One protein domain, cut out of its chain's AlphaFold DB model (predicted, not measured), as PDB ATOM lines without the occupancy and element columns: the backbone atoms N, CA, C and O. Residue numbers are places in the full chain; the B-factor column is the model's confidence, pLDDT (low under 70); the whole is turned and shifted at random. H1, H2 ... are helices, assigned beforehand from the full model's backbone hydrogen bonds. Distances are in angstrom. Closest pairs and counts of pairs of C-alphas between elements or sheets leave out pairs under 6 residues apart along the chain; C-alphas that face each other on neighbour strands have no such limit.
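Overview. This is residues 69 to 162 of the 266 residues of an uncharacterized protein of Elusimicrobia bacterium (UniProt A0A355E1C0). Five nearly aligned helices zigzag along the longest axis, H2 and H4 making one layer and H1, H3 and H5 the other. The tail, residues 147 to 162, folds back past H4. The 94 printed residues are all helix by class, with no named strand, and compact: radius of gyration of the C-alphas 13.2 A, spans 41 by 28 by 19 A.

Along the chain. H1, residues 72 to 84, begins at C-alpha 72 (-49.781, 103.828, -43.732). H2 is residues 90 to 99, H3 101 to 114, 20.0 A long, and H4 118 to 129. H5, 134 to 146, ends at C-alpha 146 (-48.939, 95.406, -9.184).

Arrangement. H1 and H2 form a hairpin; their closest C-alphas, Leu 82 and Val 92, are 6.3 A apart. H2 to H5 are an up-and-down bundle, each running against the one before. Every O i to N i+4 pair is within hydrogen-bond range in H1, H2 and H4, but 8 of 10 in H3 and 6 of 9 in H5.

Size, cuts and confidence. The printed part has no cut. Residues 69 to 72, 132 to 135 and 148 to 160 have pLDDT under 70.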
ATOM      1  N   PRO A  69     -49.818  94.619 -46.017       52.31
ATOM      2  CA  PRO A  69     -48.882  94.570 -44.900       52.31
ATOM      3  C   PRO A  69     -48.093  95.874 -44.658       52.31
ATOM      4  O   PRO A  69     -47.301  95.889 -43.735       52.31
ATOM      5  N   LYS A  70     -48.240  96.955 -45.452       56.53
ATOM      6  CA  LYS A  70     -47.444  98.194 -45.299       56.53
ATOM      7  C   LYS A  70     -48.156  99.505 -45.655       56.53
ATOM      8  O   LYS A  70     -47.477 100.494 -45.917       56.53
ATOM      9  N   ASP A  71     -49.485  99.536 -45.732       63.44
ATOM     10  CA  ASP A  71     -50.180 100.778 -46.096       63.44
ATOM     11  C   ASP A  71     -50.340 101.708 -44.875       63.44
ATOM     12  O   ASP A  71     -51.007 101.318 -43.907       63.44
ATOM     13  N   PRO A  72     -49.732 102.916 -44.874       64.62
ATOM     14  CA  PRO A  72     -49.781 103.828 -43.732       64.62
ATOM     15  C   PRO A  72     -51.202 104.245 -43.341       64.62
ATOM     16  O   PRO A  72     -51.458 104.435 -42.148       64.62
ATOM     17  N   ASP A  73     -52.113 104.340 -44.314       71.81
ATOM     18  CA  ASP A  73     -53.492 104.783 -44.095       71.81
ATOM     19  C   ASP A  73     -54.293 103.737 -43.319       71.81
ATOM     20  O   ASP A  73     -55.166 104.076 -42.514       71.81
ATOM     21  N   PHE A  74     -53.971 102.456 -43.509       75.44
ATOM     22  CA  PHE A  74     -54.654 101.369 -42.823       75.44
ATOM     23  C   PHE A  74     -54.287 101.317 -41.337       75.44
ATOM     24  O   PHE A  74     -55.177 101.206 -40.493       75.44
ATOM     25  N   PHE A  75     -53.005 101.500 -40.998       82.75
ATOM     26  CA  PHE A  75     -52.574 101.572 -39.598       82.75
ATOM     27  C   PHE A  75     -53.306 102.692 -38.847       82.75
ATOM     28  O   PHE A  75     -53.829 102.471 -37.759       82.75
ATOM     29  N   SER A  76     -53.423 103.877 -39.452       82.88
ATOM     30  CA  SER A  76     -54.121 105.007 -38.829       82.88
ATOM     31  C   SER A  76     -55.629 104.780 -38.671       82.88
ATOM     32  O   SER A  76     -56.226 105.273 -37.711       82.88
ATOM     33  N   VAL A  77     -56.262 103.984 -39.540       80.62
ATOM     34  CA  VAL A  77     -57.657 103.550 -39.346       80.62
ATOM     35  C   VAL A  77     -57.792 102.586 -38.168       80.62
ATOM     36  O   VAL A  77     -58.740 102.711 -37.392       80.62
ATOM     37  N   LEU A  78     -56.839 101.671 -37.983       84.44
ATOM     38  CA  LEU A  78     -56.820 100.785 -36.819       84.44
ATOM     39  C   LEU A  78     -56.557 101.544 -35.514       84.44
ATOM     40  O   LEU A  78     -57.227 101.278 -34.521       84.44
ATOM     41  N   GLU A  79     -55.654 102.531 -35.509       86.88
ATOM     42  CA  GLU A  79     -55.446 103.423 -34.357       86.88
ATOM     43  C   GLU A  79     -56.733 104.167 -33.986       86.88
ATOM     44  O   GLU A  79     -57.115 104.236 -32.812       86.88
ATOM     45  N   TYR A  80     -57.441 104.687 -34.991       86.06
ATOM     46  CA  TYR A  80     -58.725 105.345 -34.793       86.06
ATOM     47  C   TYR A  80     -59.770 104.387 -34.203       86.06
ATOM     48  O   TYR A  80     -60.399 104.710 -33.193       86.06
ATOM     49  N   LEU A  81     -59.915 103.186 -34.768       82.94
ATOM     50  CA  LEU A  81     -60.820 102.153 -34.257       82.94
ATOM     51  C   LEU A  81     -60.496 101.766 -32.813       82.94
ATOM     52  O   LEU A  81     -61.392 101.726 -31.968       82.94
ATOM     53  N   LEU A  82     -59.216 101.540 -32.517       88.50
ATOM     54  CA  LEU A  82     -58.738 101.226 -31.178       88.50
ATOM     55  C   LEU A  82     -59.133 102.327 -30.187       88.50
ATOM     56  O   LEU A  82     -59.659 102.025 -29.116       88.50
ATOM     57  N   SER A  83     -58.958 103.600 -30.559       86.56
ATOM     58  CA  SER A  83     -59.335 104.741 -29.713       86.56
ATOM     59  C   SER A  83     -60.837 104.778 -29.412       86.56
ATOM     60  O   SER A  83     -61.234 104.978 -28.263       86.56
ATOM     61  N   ARG A  84     -61.685 104.489 -30.410       85.06
ATOM     62  CA  ARG A  84     -63.144 104.437 -30.238       85.06
ATOM     63  C   ARG A  84     -63.598 103.271 -29.371       85.06
ATOM     64  O   ARG A  84     -64.623 103.376 -28.704       85.06
ATOM     65  N   ARG A  85     -62.844 102.170 -29.376       83.19
ATOM     66  CA  ARG A  85     -63.136 100.949 -28.614       83.19
ATOM     67  C   ARG A  85     -62.490 100.927 -27.224       83.19
ATOM     68  O   ARG A  85     -62.429  99.876 -26.594       83.19
ATOM     69  N   GLY A  86     -62.030 102.077 -26.727       82.38
ATOM     70  CA  GLY A  86     -61.488 102.209 -25.372       82.38
ATOM     71  C   GLY A  86     -60.002 101.872 -25.241       82.38
ATOM     72  O   GLY A  86     -59.510 101.753 -24.127       82.38
ATOM     73  N   GLY A  87     -59.273 101.742 -26.351       83.69
ATOM     74  CA  GLY A  87     -57.813 101.629 -26.346       83.69
ATOM     75  C   GLY A  87     -57.257 100.223 -26.124       83.69
ATOM     76  O   GLY A  87     -56.050 100.048 -26.212       83.69
ATOM     77  N   GLU A  88     -58.105  99.231 -25.843       84.88
ATOM     78  CA  GLU A  88     -57.683  97.912 -25.337       84.88
ATOM     79  C   GLU A  88     -58.267  96.724 -26.131       84.88
ATOM     80  O   GLU A  88     -58.209  95.578 -25.681       84.88
ATOM     81  N   ASP A  89     -58.841  96.963 -27.319       86.56
ATOM     82  CA  ASP A  89     -59.405  95.896 -28.157       86.56
ATOM     83  C   ASP A  89     -58.297  94.985 -28.706       86.56
ATOM     84  O   ASP A  89     -57.547  95.345 -29.613       86.56
ATOM     85  N   THR A  90     -58.202  93.774 -28.154       80.50
ATOM     86  CA  THR A  90     -57.093  92.863 -28.447       80.50
ATOM     87  C   THR A  90     -57.044  92.382 -29.891       80.50
ATOM     88  O   THR A  90     -55.953  92.068 -30.351       80.50
ATOM     89  N   PHE A  91     -58.170  92.332 -30.613       79.56
ATOM     90  CA  PHE A  91     -58.154  91.945 -32.030       79.56
ATOM     91  C   PHE A  91     -57.507  93.039 -32.877       79.56
ATOM     92  O   PHE A  91     -56.577  92.765 -33.628       79.56
ATOM     93  N   VAL A  92     -57.901  94.293 -32.643       85.38
ATOM     94  CA  VAL A  92     -57.303  95.457 -33.314       85.38
ATOM     95  C   VAL A  92     -55.804  95.564 -33.002       85.38
ATOM     96  O   VAL A  92     -55.006  95.880 -33.881       85.38
ATOM     97  N   LEU A  93     -55.395  95.257 -31.765       87.81
ATOM     98  CA  LEU A  93     -53.981  95.244 -31.365       87.81
ATOM     99  C   LEU A  93     -53.151  94.173 -32.087       87.81
ATOM    100  O   LEU A  93     -52.003  94.445 -32.443       87.81
ATOM    101  N   TYR A  94     -53.711  92.981 -32.318       82.50
ATOM    102  CA  TYR A  94     -53.045  91.954 -33.124       82.50
ATOM    103  C   TYR A  94     -52.840  92.430 -34.563       82.50
ATOM    104  O   TYR A  94     -51.740  92.286 -35.095       82.50
ATOM    105  N   ASP A  95     -53.855  93.046 -35.165       80.62
ATOM    106  CA  ASP A  95     -53.771  93.520 -36.547       80.62
ATOM    107  C   ASP A  95     -52.739  94.646 -36.700       80.62
ATOM    108  O   ASP A  95     -51.917  94.605 -37.616       80.62
ATOM    109  N   LEU A  96     -52.695  95.596 -35.753       85.19
ATOM    110  CA  LEU A  96     -51.656  96.635 -35.702       85.19
ATOM    111  C   LEU A  96     -50.245  96.026 -35.699       85.19
ATOM    112  O   LEU A  96     -49.382  96.477 -36.452       85.19
ATOM    113  N   LEU A  97     -50.020  94.987 -34.883       82.94
ATOM    114  CA  LEU A  97     -48.733  94.295 -34.783       82.94
ATOM    115  C   LEU A  97     -48.336  93.587 -36.088       82.94
ATOM    116  O   LEU A  97     -47.154  93.570 -36.431       82.94
ATOM    117  N   VAL A  98     -49.303  92.988 -36.792       79.50
ATOM    118  CA  VAL A  98     -49.079  92.281 -38.066       79.50
ATOM    119  C   VAL A  98     -48.708  93.252 -39.189       79.50
ATOM    120  O   VAL A  98     -47.874  92.917 -40.028       79.50
ATOM    121  N   ILE A  99     -49.309  94.444 -39.205       77.44
ATOM    122  CA  ILE A  99     -49.081  95.454 -40.248       77.44
ATOM    123  C   ILE A  99     -47.758  96.180 -40.029       77.44
ATOM    124  O   ILE A  99     -46.885  96.162 -40.889       77.44
ATOM    125  N   ASP A 100     -47.603  96.839 -38.881       82.12
ATOM    126  CA  ASP A 100     -46.406  97.617 -38.583       82.12
ATOM    127  C   ASP A 100     -46.014  97.420 -37.128       82.12
ATOM    128  O   ASP A 100     -46.496  98.069 -36.195       82.12
ATOM    129  N   ARG A 101     -45.091  96.482 -36.963       84.31
ATOM    130  CA  ARG A 101     -44.554  96.088 -35.676       84.31
ATOM    131  C   ARG A 101     -43.950  97.266 -34.910       84.31
ATOM    132  O   ARG A 101     -44.219  97.410 -33.717       84.31
ATOM    133  N   ASP A 102     -43.155  98.095 -35.578       85.44
ATOM    134  CA  ASP A 102     -42.411  99.176 -34.931       85.44
ATOM    135  C   ASP A 102     -43.361 100.286 -34.469       85.44
ATOM    136  O   ASP A 102     -43.227 100.792 -33.353       85.44
ATOM    137  N   ARG A 103     -44.387 100.604 -35.271       87.00
ATOM    138  CA  ARG A 103     -45.439 101.557 -34.879       87.00
ATOM    139  C   ARG A 103     -46.383 101.001 -33.813       87.00
ATOM    140  O   ARG A 103     -46.851 101.762 -32.967       87.00
ATOM    141  N   ALA A 104     -46.669  99.699 -33.815       87.94
ATOM    142  CA  ALA A 104     -47.539  99.073 -32.819       87.94
ATOM    143  C   ALA A 104     -46.883  99.000 -31.432       87.94
ATOM    144  O   ALA A 104     -47.572  99.094 -30.414       87.94
ATOM    145  N   GLN A 105     -45.552  98.867 -31.375       88.12
ATOM    146  CA  GLN A 105     -44.802  98.739 -30.127       88.12
ATOM    147  C   GLN A 105     -45.157  99.815 -29.077       88.12
ATOM    148  O   GLN A 105     -45.555  99.433 -27.974       88.12
ATOM    149  N   PRO A 106     -45.059 101.135 -29.344       89.62
ATOM    150  CA  PRO A 106     -45.369 102.157 -28.340       89.62
ATOM    151  C   PRO A 106     -46.827 102.118 -27.855       89.62
ATOM    152  O   PRO A 106     -47.082 102.418 -26.688       89.62
ATOM    153  N   ILE A 107     -47.776 101.713 -28.707       91.56
ATOM    154  CA  ILE A 107     -49.195 101.576 -28.345       91.56
ATOM    155  C   ILE A 107     -49.370 100.422 -27.354       91.56
ATOM    156  O   ILE A 107     -49.943 100.608 -26.280       91.56
ATOM    157  N   LEU A 108     -48.820  99.249 -27.684       89.81
ATOM    158  CA  LEU A 108     -48.857  98.068 -26.819       89.81
ATOM    159  C   LEU A 108     -48.181  98.348 -25.471       89.81
ATOM    160  O   LEU A 108     -48.718  97.982 -24.427       89.81
ATOM    161  N   MET A 109     -47.047  99.055 -25.480       87.69
ATOM    162  CA  MET A 109     -46.347  99.453 -24.255       87.69
ATOM    163  C   MET A 109     -47.198 100.364 -23.376       87.69
ATOM    164  O   MET A 109     -47.322 100.106 -22.182       87.69
ATOM    165  N   LYS A 110     -47.844 101.379 -23.961       90.38
ATOM    166  CA  LYS A 110     -48.743 102.262 -23.214       90.38
ATOM    167  C   LYS A 110     -49.850 101.466 -22.521       90.38
ATOM    168  O   LYS A 110     -50.127 101.713 -21.355       90.38
ATOM    169  N   ILE A 111     -50.447 100.492 -23.209       88.62
ATOM    170  CA  ILE A 111     -51.518  99.660 -22.643       88.62
ATOM    171  C   ILE A 111     -50.999  98.795 -21.495       88.62
ATOM    172  O   ILE A 111     -51.641  98.754 -20.450       88.62
ATOM    173  N   VAL A 112     -49.836  98.154 -21.653       86.44
ATOM    174  CA  VAL A 112     -49.169  97.409 -20.571       86.44
ATOM    175  C   VAL A 112     -49.030  98.269 -19.319       86.44
ATOM    176  O   VAL A 112     -49.334  97.808 -18.220       86.44
ATOM    177  N   ASP A 113     -48.605  99.520 -19.477       85.88
ATOM    178  CA  ASP A 113     -48.396 100.418 -18.345       85.88
ATOM    179  C   ASP A 113     -49.706 100.840 -17.680       85.88
ATOM    180  O   ASP A 113     -49.787 100.917 -16.454       85.88
ATOM    181  N   THR A 114     -50.736 101.135 -18.476       87.12
ATOM    182  CA  THR A 114     -51.925 101.841 -17.983       87.12
ATOM    183  C   THR A 114     -53.124 100.952 -17.709       87.12
ATOM    184  O   THR A 114     -54.013 101.360 -16.959       87.12
ATOM    185  N   THR A 115     -53.195  99.765 -18.316       86.25
ATOM    186  CA  THR A 115     -54.391  98.932 -18.207       86.25
ATOM    187  C   THR A 115     -54.615  98.473 -16.768       86.25
ATOM    188  O   THR A 115     -53.684  98.150 -16.021       86.25
ATOM    189  N   LYS A 116     -55.891  98.463 -16.374       82.56
ATOM    190  CA  LYS A 116     -56.364  97.913 -15.095       82.56
ATOM    191  C   LYS A 116     -56.911  96.495 -15.247       82.56
ATOM    192  O   LYS A 116     -57.129  95.817 -14.248       82.56
ATOM    193  N   SER A 117     -57.158  96.056 -16.479       81.38
ATOM    194  CA  SER A 117     -57.691  94.732 -16.764       81.38
ATOM    195  C   SER A 117     -56.551  93.723 -16.804       81.38
ATOM    196  O   SER A 117     -55.708  93.767 -17.698       81.38
ATOM    197  N   ALA A 118     -56.540  92.781 -15.858       77.56
ATOM    198  CA  ALA A 118     -55.558  91.700 -15.842       77.56
ATOM    199  C   ALA A 118     -55.592  90.896 -17.155       77.56
ATOM    200  O   ALA A 118     -54.553  90.616 -17.745       77.56
ATOM    201  N   VAL A 119     -56.788  90.605 -17.679       80.44
ATOM    202  CA  VAL A 119     -56.961  89.867 -18.943       80.44
ATOM    203  C   VAL A 119     -56.325  90.606 -20.123       80.44
ATOM    204  O   VAL A 119     -55.630  89.988 -20.931       80.44
ATOM    205  N   VAL A 120     -56.540  91.923 -20.230       83.69
ATOM    206  CA  VAL A 120     -55.927  92.748 -21.285       83.69
ATOM    207  C   VAL A 120     -54.418  92.795 -21.091       83.69
ATOM    208  O   VAL A 120     -53.683  92.502 -22.031       83.69
ATOM    209  N   PHE A 121     -53.957  93.080 -19.869       84.62
ATOM    210  CA  PHE A 121     -52.538  93.112 -19.529       84.62
ATOM    211  C   PHE A 121     -51.823  91.841 -19.985       84.62
ATOM    212  O   PHE A 121     -50.814  91.923 -20.682       84.62
ATOM    213  N   TYR A 122     -52.353  90.663 -19.651       78.19
ATOM    214  CA  TYR A 122     -51.707  89.397 -19.986       78.19
ATOM    215  C   TYR A 122     -51.677  89.118 -21.491       78.19
ATOM    216  O   TYR A 122     -50.649  88.663 -22.002       78.19
ATOM    217  N   LYS A 123     -52.755  89.437 -22.219       81.25
ATOM    218  CA  LYS A 123     -52.790  89.301 -23.683       81.25
ATOM    219  C   LYS A 123     -51.773  90.224 -24.355       81.25
ATOM    220  O   LYS A 123     -50.971  89.763 -25.164       81.25
ATOM    221  N   VAL A 124     -51.761  91.502 -23.977       86.06
ATOM    222  CA  VAL A 124     -50.848  92.505 -24.545       86.06
ATOM    223  C   VAL A 124     -49.397  92.220 -24.150       86.06
ATOM    224  O   VAL A 124     -48.505  92.354 -24.981       86.06
ATOM    225  N   SER A 125     -49.145  91.722 -22.936       81.25
ATOM    226  CA  SER A 125     -47.807  91.295 -22.502       81.25
ATOM    227  C   SER A 125     -47.223  90.209 -23.406       81.25
ATOM    228  O   SER A 125     -46.046  90.274 -23.746       81.25
ATOM    229  N   GLY A 126     -48.035  89.240 -23.852       77.50
ATOM    230  CA  GLY A 126     -47.605  88.235 -24.833       77.50
ATOM    231  C   GLY A 126     -47.250  88.851 -26.192       77.50
ATOM    232  O   GLY A 126     -46.243  88.491 -26.801       77.50
ATOM    233  N   MET A 127     -48.027  89.844 -26.641       84.75
ATOM    234  CA  MET A 127     -47.723  90.591 -27.870       84.75
ATOM    235  C   MET A 127     -46.402  91.361 -27.745       84.75
ATOM    236  O   MET A 127     -45.572  91.299 -28.649       84.75
ATOM    237  N   VAL A 128     -46.165  92.032 -26.614       83.00
ATOM    238  CA  VAL A 128     -44.919  92.765 -26.319       83.00
ATOM    239  C   VAL A 128     -43.717  91.825 -26.176       83.00
ATOM    240  O   VAL A 128     -42.616  92.142 -26.628       83.00
ATOM    241  N   ALA A 129     -43.905  90.637 -25.606       75.50
ATOM    242  CA  ALA A 129     -42.841  89.647 -25.475       75.50
ATOM    243  C   ALA A 129     -42.292  89.185 -26.834       75.50
ATOM    244  O   ALA A 129     -41.101  88.897 -26.957       75.50
ATOM    245  N   SER A 130     -43.130  89.192 -27.878       73.50
ATOM    246  CA  SER A 130     -42.712  88.808 -29.228       73.50
ATOM    247  C   SER A 130     -41.526  89.633 -29.741       73.50
ATOM    248  O   SER A 130     -40.782  89.149 -30.597       73.50
ATOM    249  N   PHE A 131     -41.350  90.876 -29.263       75.25
ATOM    250  CA  PHE A 131     -40.333  91.826 -29.734       75.25
ATOM    251  C   PHE A 131     -38.900  91.438 -29.349       75.25
ATOM    252  O   PHE A 131     -37.968  92.076 -29.828       75.25
ATOM    253  N   LYS A 132     -38.703  90.388 -28.534       66.38
ATOM    254  CA  LYS A 132     -37.385  89.860 -28.120       66.38
ATOM    255  C   LYS A 132     -36.452  90.910 -27.496       66.38
ATOM    256  O   LYS A 132     -35.231  90.779 -27.542       66.38
ATOM    257  N   ARG A 133     -37.018  91.963 -26.907       67.19
ATOM    258  CA  ARG A 133     -36.281  93.044 -26.245       67.19
ATOM    259  C   ARG A 133     -36.293  92.815 -24.736       67.19
ATOM    260  O   ARG A 133     -37.346  92.854 -24.103       67.19
ATOM    261  N   THR A 134     -35.122  92.528 -24.171       62.44
ATOM    262  CA  THR A 134     -34.951  92.152 -22.758       62.44
ATOM    263  C   THR A 134     -35.331  93.271 -21.784       62.44
ATOM    264  O   THR A 134     -35.814  92.988 -20.694       62.44
ATOM    265  N   ASP A 135     -35.197  94.534 -22.185       69.12
ATOM    266  CA  ASP A 135     -35.635  95.712 -21.427       69.12
ATOM    267  C   ASP A 135     -37.164  95.796 -21.281       69.12
ATOM    268  O   ASP A 135     -37.669  96.259 -20.257       69.12
ATOM    269  N   LEU A 136     -37.915  95.297 -22.267       74.00
ATOM    270  CA  LEU A 136     -39.377  95.260 -22.196       74.00
ATOM    271  C   LEU A 136     -39.863  94.207 -21.197       74.00
ATOM    272  O   LEU A 136     -40.854  94.432 -20.509       74.00
ATOM    273  N   LEU A 137     -39.141  93.093 -21.072       74.94
ATOM    274  CA  LEU A 137     -39.472  92.014 -20.144       74.94
ATOM    275  C   LEU A 137     -39.406  92.474 -18.685       74.94
ATOM    276  O   LEU A 137     -40.358  92.265 -17.941       74.94
ATOM    277  N   GLU A 138     -38.344  93.184 -18.293       75.75
ATOM    278  CA  GLU A 138     -38.212  93.718 -16.929       75.75
ATOM    279  C   GLU A 138     -39.402  94.620 -16.556       75.75
ATOM    280  O   GLU A 138     -39.933  94.558 -15.444       75.75
ATOM    281  N   ARG A 139     -39.877  95.420 -17.515       77.50
ATOM    282  CA  ARG A 139     -41.045  96.286 -17.341       77.50
ATOM    283  C   ARG A 139     -42.346  95.497 -17.193       77.50
ATOM    284  O   ARG A 139     -43.134  95.809 -16.299       77.50
ATOM    285  N   LEU A 140     -42.546  94.455 -18.006       78.00
ATOM    286  CA  LEU A 140     -43.680  93.533 -17.860       78.00
ATOM    287  C   LEU A 140     -43.689  92.892 -16.465       78.00
ATOM    288  O   LEU A 140     -44.725  92.863 -15.802       78.00
ATOM    289  N   PHE A 141     -42.526  92.451 -15.985       75.25
ATOM    290  CA  PHE A 141     -42.378  91.784 -14.690       75.25
ATOM    291  C   PHE A 141     -42.720  92.706 -13.512       75.25
ATOM    292  O   PHE A 141     -43.396  92.286 -12.572       75.25
ATOM    293  N   ARG A 142     -42.316  93.984 -13.565       78.19
ATOM    294  CA  ARG A 142     -42.695  94.988 -12.549       78.19
ATOM    295  C   ARG A 142     -44.199  95.153 -12.477       78.19
ATOM    296  O   ARG A 142     -44.779  95.033 -11.399       78.19
ATOM    297  N   ARG A 143     -44.836  95.312 -13.633       78.94
ATOM    298  CA  ARG A 143     -46.275  95.547 -13.697       78.94
ATOM    299  C   ARG A 143     -47.100  94.337 -13.253       78.94
ATOM    300  O   ARG A 143     -48.111  94.516 -12.583       78.94
ATOM    301  N   VAL A 144     -46.641  93.113 -13.525       74.56
ATOM    302  CA  VAL A 144     -47.258  91.874 -13.012       74.56
ATOM    303  C   VAL A 144     -47.465  91.924 -11.497       74.56
ATOM    304  O   VAL A 144     -48.530  91.539 -11.009       74.56
ATOM    305  N   ARG A 145     -46.466  92.399 -10.738       70.31
ATOM    306  CA  ARG A 145     -46.539  92.427  -9.269       70.31
ATOM    307  C   ARG A 145     -47.571  93.411  -8.735       70.31
ATOM    308  O   ARG A 145     -48.035  93.241  -7.611       70.31
ATOM    309  N   GLU A 146     -47.948  94.394  -9.536       77.06
ATOM    310  CA  GLU A 146     -48.939  95.406  -9.184       77.06
ATOM    311  C   GLU A 146     -50.380  94.924  -9.433       77.06
ATOM    312  O   GLU A 146     -51.327  95.541  -8.952       77.06
ATOM    313  N   ILE A 147     -50.571  93.806 -10.146       70.62
ATOM    314  CA  ILE A 147     -51.893  93.202 -10.376       70.62
ATOM    315  C   ILE A 147     -52.276  92.353  -9.154       70.62
ATOM    316  O   ILE A 147     -51.477  91.506  -8.766       70.62
ATOM    317  N   PRO A 148     -53.460  92.502  -8.535       68.94
ATOM    318  CA  PRO A 148     -53.856  91.700  -7.370       68.94
ATOM    319  C   PRO A 148     -53.813  90.188  -7.636       68.94
ATOM    320  O   PRO A 148     -54.254  89.745  -8.695       68.94
ATOM    321  N   LEU A 149     -53.322  89.393  -6.672       63.34
ATOM    322  CA  LEU A 149     -53.130  87.936  -6.806       63.34
ATOM    323  C   LEU A 149     -54.414  87.204  -7.245       63.34
ATOM    324  O   LEU A 149     -54.371  86.321  -8.097       63.34
ATOM    325  N   GLU A 150     -55.561  87.639  -6.723       64.50
ATOM    326  CA  GLU A 150     -56.906  87.131  -7.040       64.50
ATOM    327  C   GLU A 150     -57.273  87.280  -8.524       64.50
ATOM    328  O   GLU A 150     -58.046  86.500  -9.069       64.50
ATOM    329  N   SER A 151     -56.697  88.280  -9.198       65.25
ATOM    330  CA  SER A 151     -56.864  88.517 -10.635       65.25
ATOM    331  C   SER A 151     -55.809  87.801 -11.488       65.25
ATOM    332  O   SER A 151     -55.912  87.821 -12.713       65.25
ATOM    333  N   ARG A 152     -54.791  87.188 -10.865       62.75
ATOM    334  CA  ARG A 152     -53.737  86.416 -11.551       62.75
ATOM    335  C   ARG A 152     -54.123  84.949 -11.722       62.75
ATOM    336  O   ARG A 152     -53.790  84.347 -12.733       62.75
ATOM    337  N   SER A 153     -54.837  84.377 -10.752       52.34
ATOM    338  CA  SER A 153     -55.225  82.957 -10.736       52.34
ATOM    339  C   SER A 153     -56.230  82.572 -11.827       52.34
ATOM    340  O   SER A 153     -56.310  81.406 -12.204       52.34
ATOM    341  N   SER A 154     -56.974  83.543 -12.362       50.88
ATOM    342  CA  SER A 154     -57.920  83.349 -13.465       50.88
ATOM    343  C   SER A 154     -57.264  83.340 -14.851       50.88
ATOM    344  O   SER A 154     -57.948  83.084 -15.841       50.88
ATOM    345  N   VAL A 155     -55.951  83.589 -14.939       51.59
ATOM    346  CA  VAL A 155     -55.208  83.617 -16.203       51.59
ATOM    347  C   VAL A 155     -54.035  82.632 -16.124       51.59
ATOM    348  O   VAL A 155     -52.978  82.968 -15.591       51.59
ATOM    349  N   PRO A 156     -54.204  81.390 -16.614       45.75
ATOM    350  CA  PRO A 156     -53.130  80.404 -16.605       45.75
ATOM    351  C   PRO A 156     -51.973  80.857 -17.506       45.75
ATOM    352  O   PRO A 156     -52.198  81.220 -18.658       45.75
ATOM    353  N   GLY A 157     -50.738  80.803 -16.993       49.78
ATOM    354  CA  GLY A 157     -49.524  81.161 -17.738       49.78
ATOM    355  C   GLY A 157     -49.218  82.656 -17.668       49.78
ATOM    356  O   GLY A 157     -49.671  83.457 -18.483       49.78
ATOM    357  N   LEU A 158     -48.456  83.041 -16.651       51.66
ATOM    358  CA  LEU A 158     -48.185  84.438 -16.346       51.66
ATOM    359  C   LEU A 158     -47.308  85.058 -17.442       51.66
ATOM    360  O   LEU A 158     -46.132  84.727 -17.561       51.66
ATOM    361  N   CYS A 159     -47.940  85.943 -18.224       57.28
ATOM    362  CA  CYS A 159     -47.513  86.451 -19.529       57.28
ATOM    363  C   CYS A 159     -47.287  85.299 -20.528       57.28
ATOM    364  O   CYS A 159     -46.471  84.421 -20.291       57.28
ATOM    365  N   ASN A 160     -47.949  85.311 -21.692       64.25
ATOM    366  CA  ASN A 160     -47.645  84.390 -22.805       64.25
ATOM    367  C   ASN A 160     -46.265  84.705 -23.432       64.25
ATOM    368  O   ASN A 160     -46.133  84.828 -24.649       64.25
ATOM    369  N   VAL A 161     -45.253  84.943 -22.598       71.69
ATOM    370  CA  VAL A 161     -43.870  85.151 -22.982       71.69
ATOM    371  C   VAL A 161     -43.351  83.786 -23.414       71.69
ATOM    372  O   VAL A 161     -43.436  82.825 -22.648       71.69
ATOM    373  N   PRO A 162     -42.821  83.667 -24.635       74.06
ATOM    374  CA  PRO A 162     -42.269  82.404 -25.086       74.06
ATOM    375  C   PRO A 162     -41.168  81.903 -24.129       74.06
ATOM    376  O   PRO A 162     -40.333  82.712 -23.700       74.06
TER     377      PRO A 162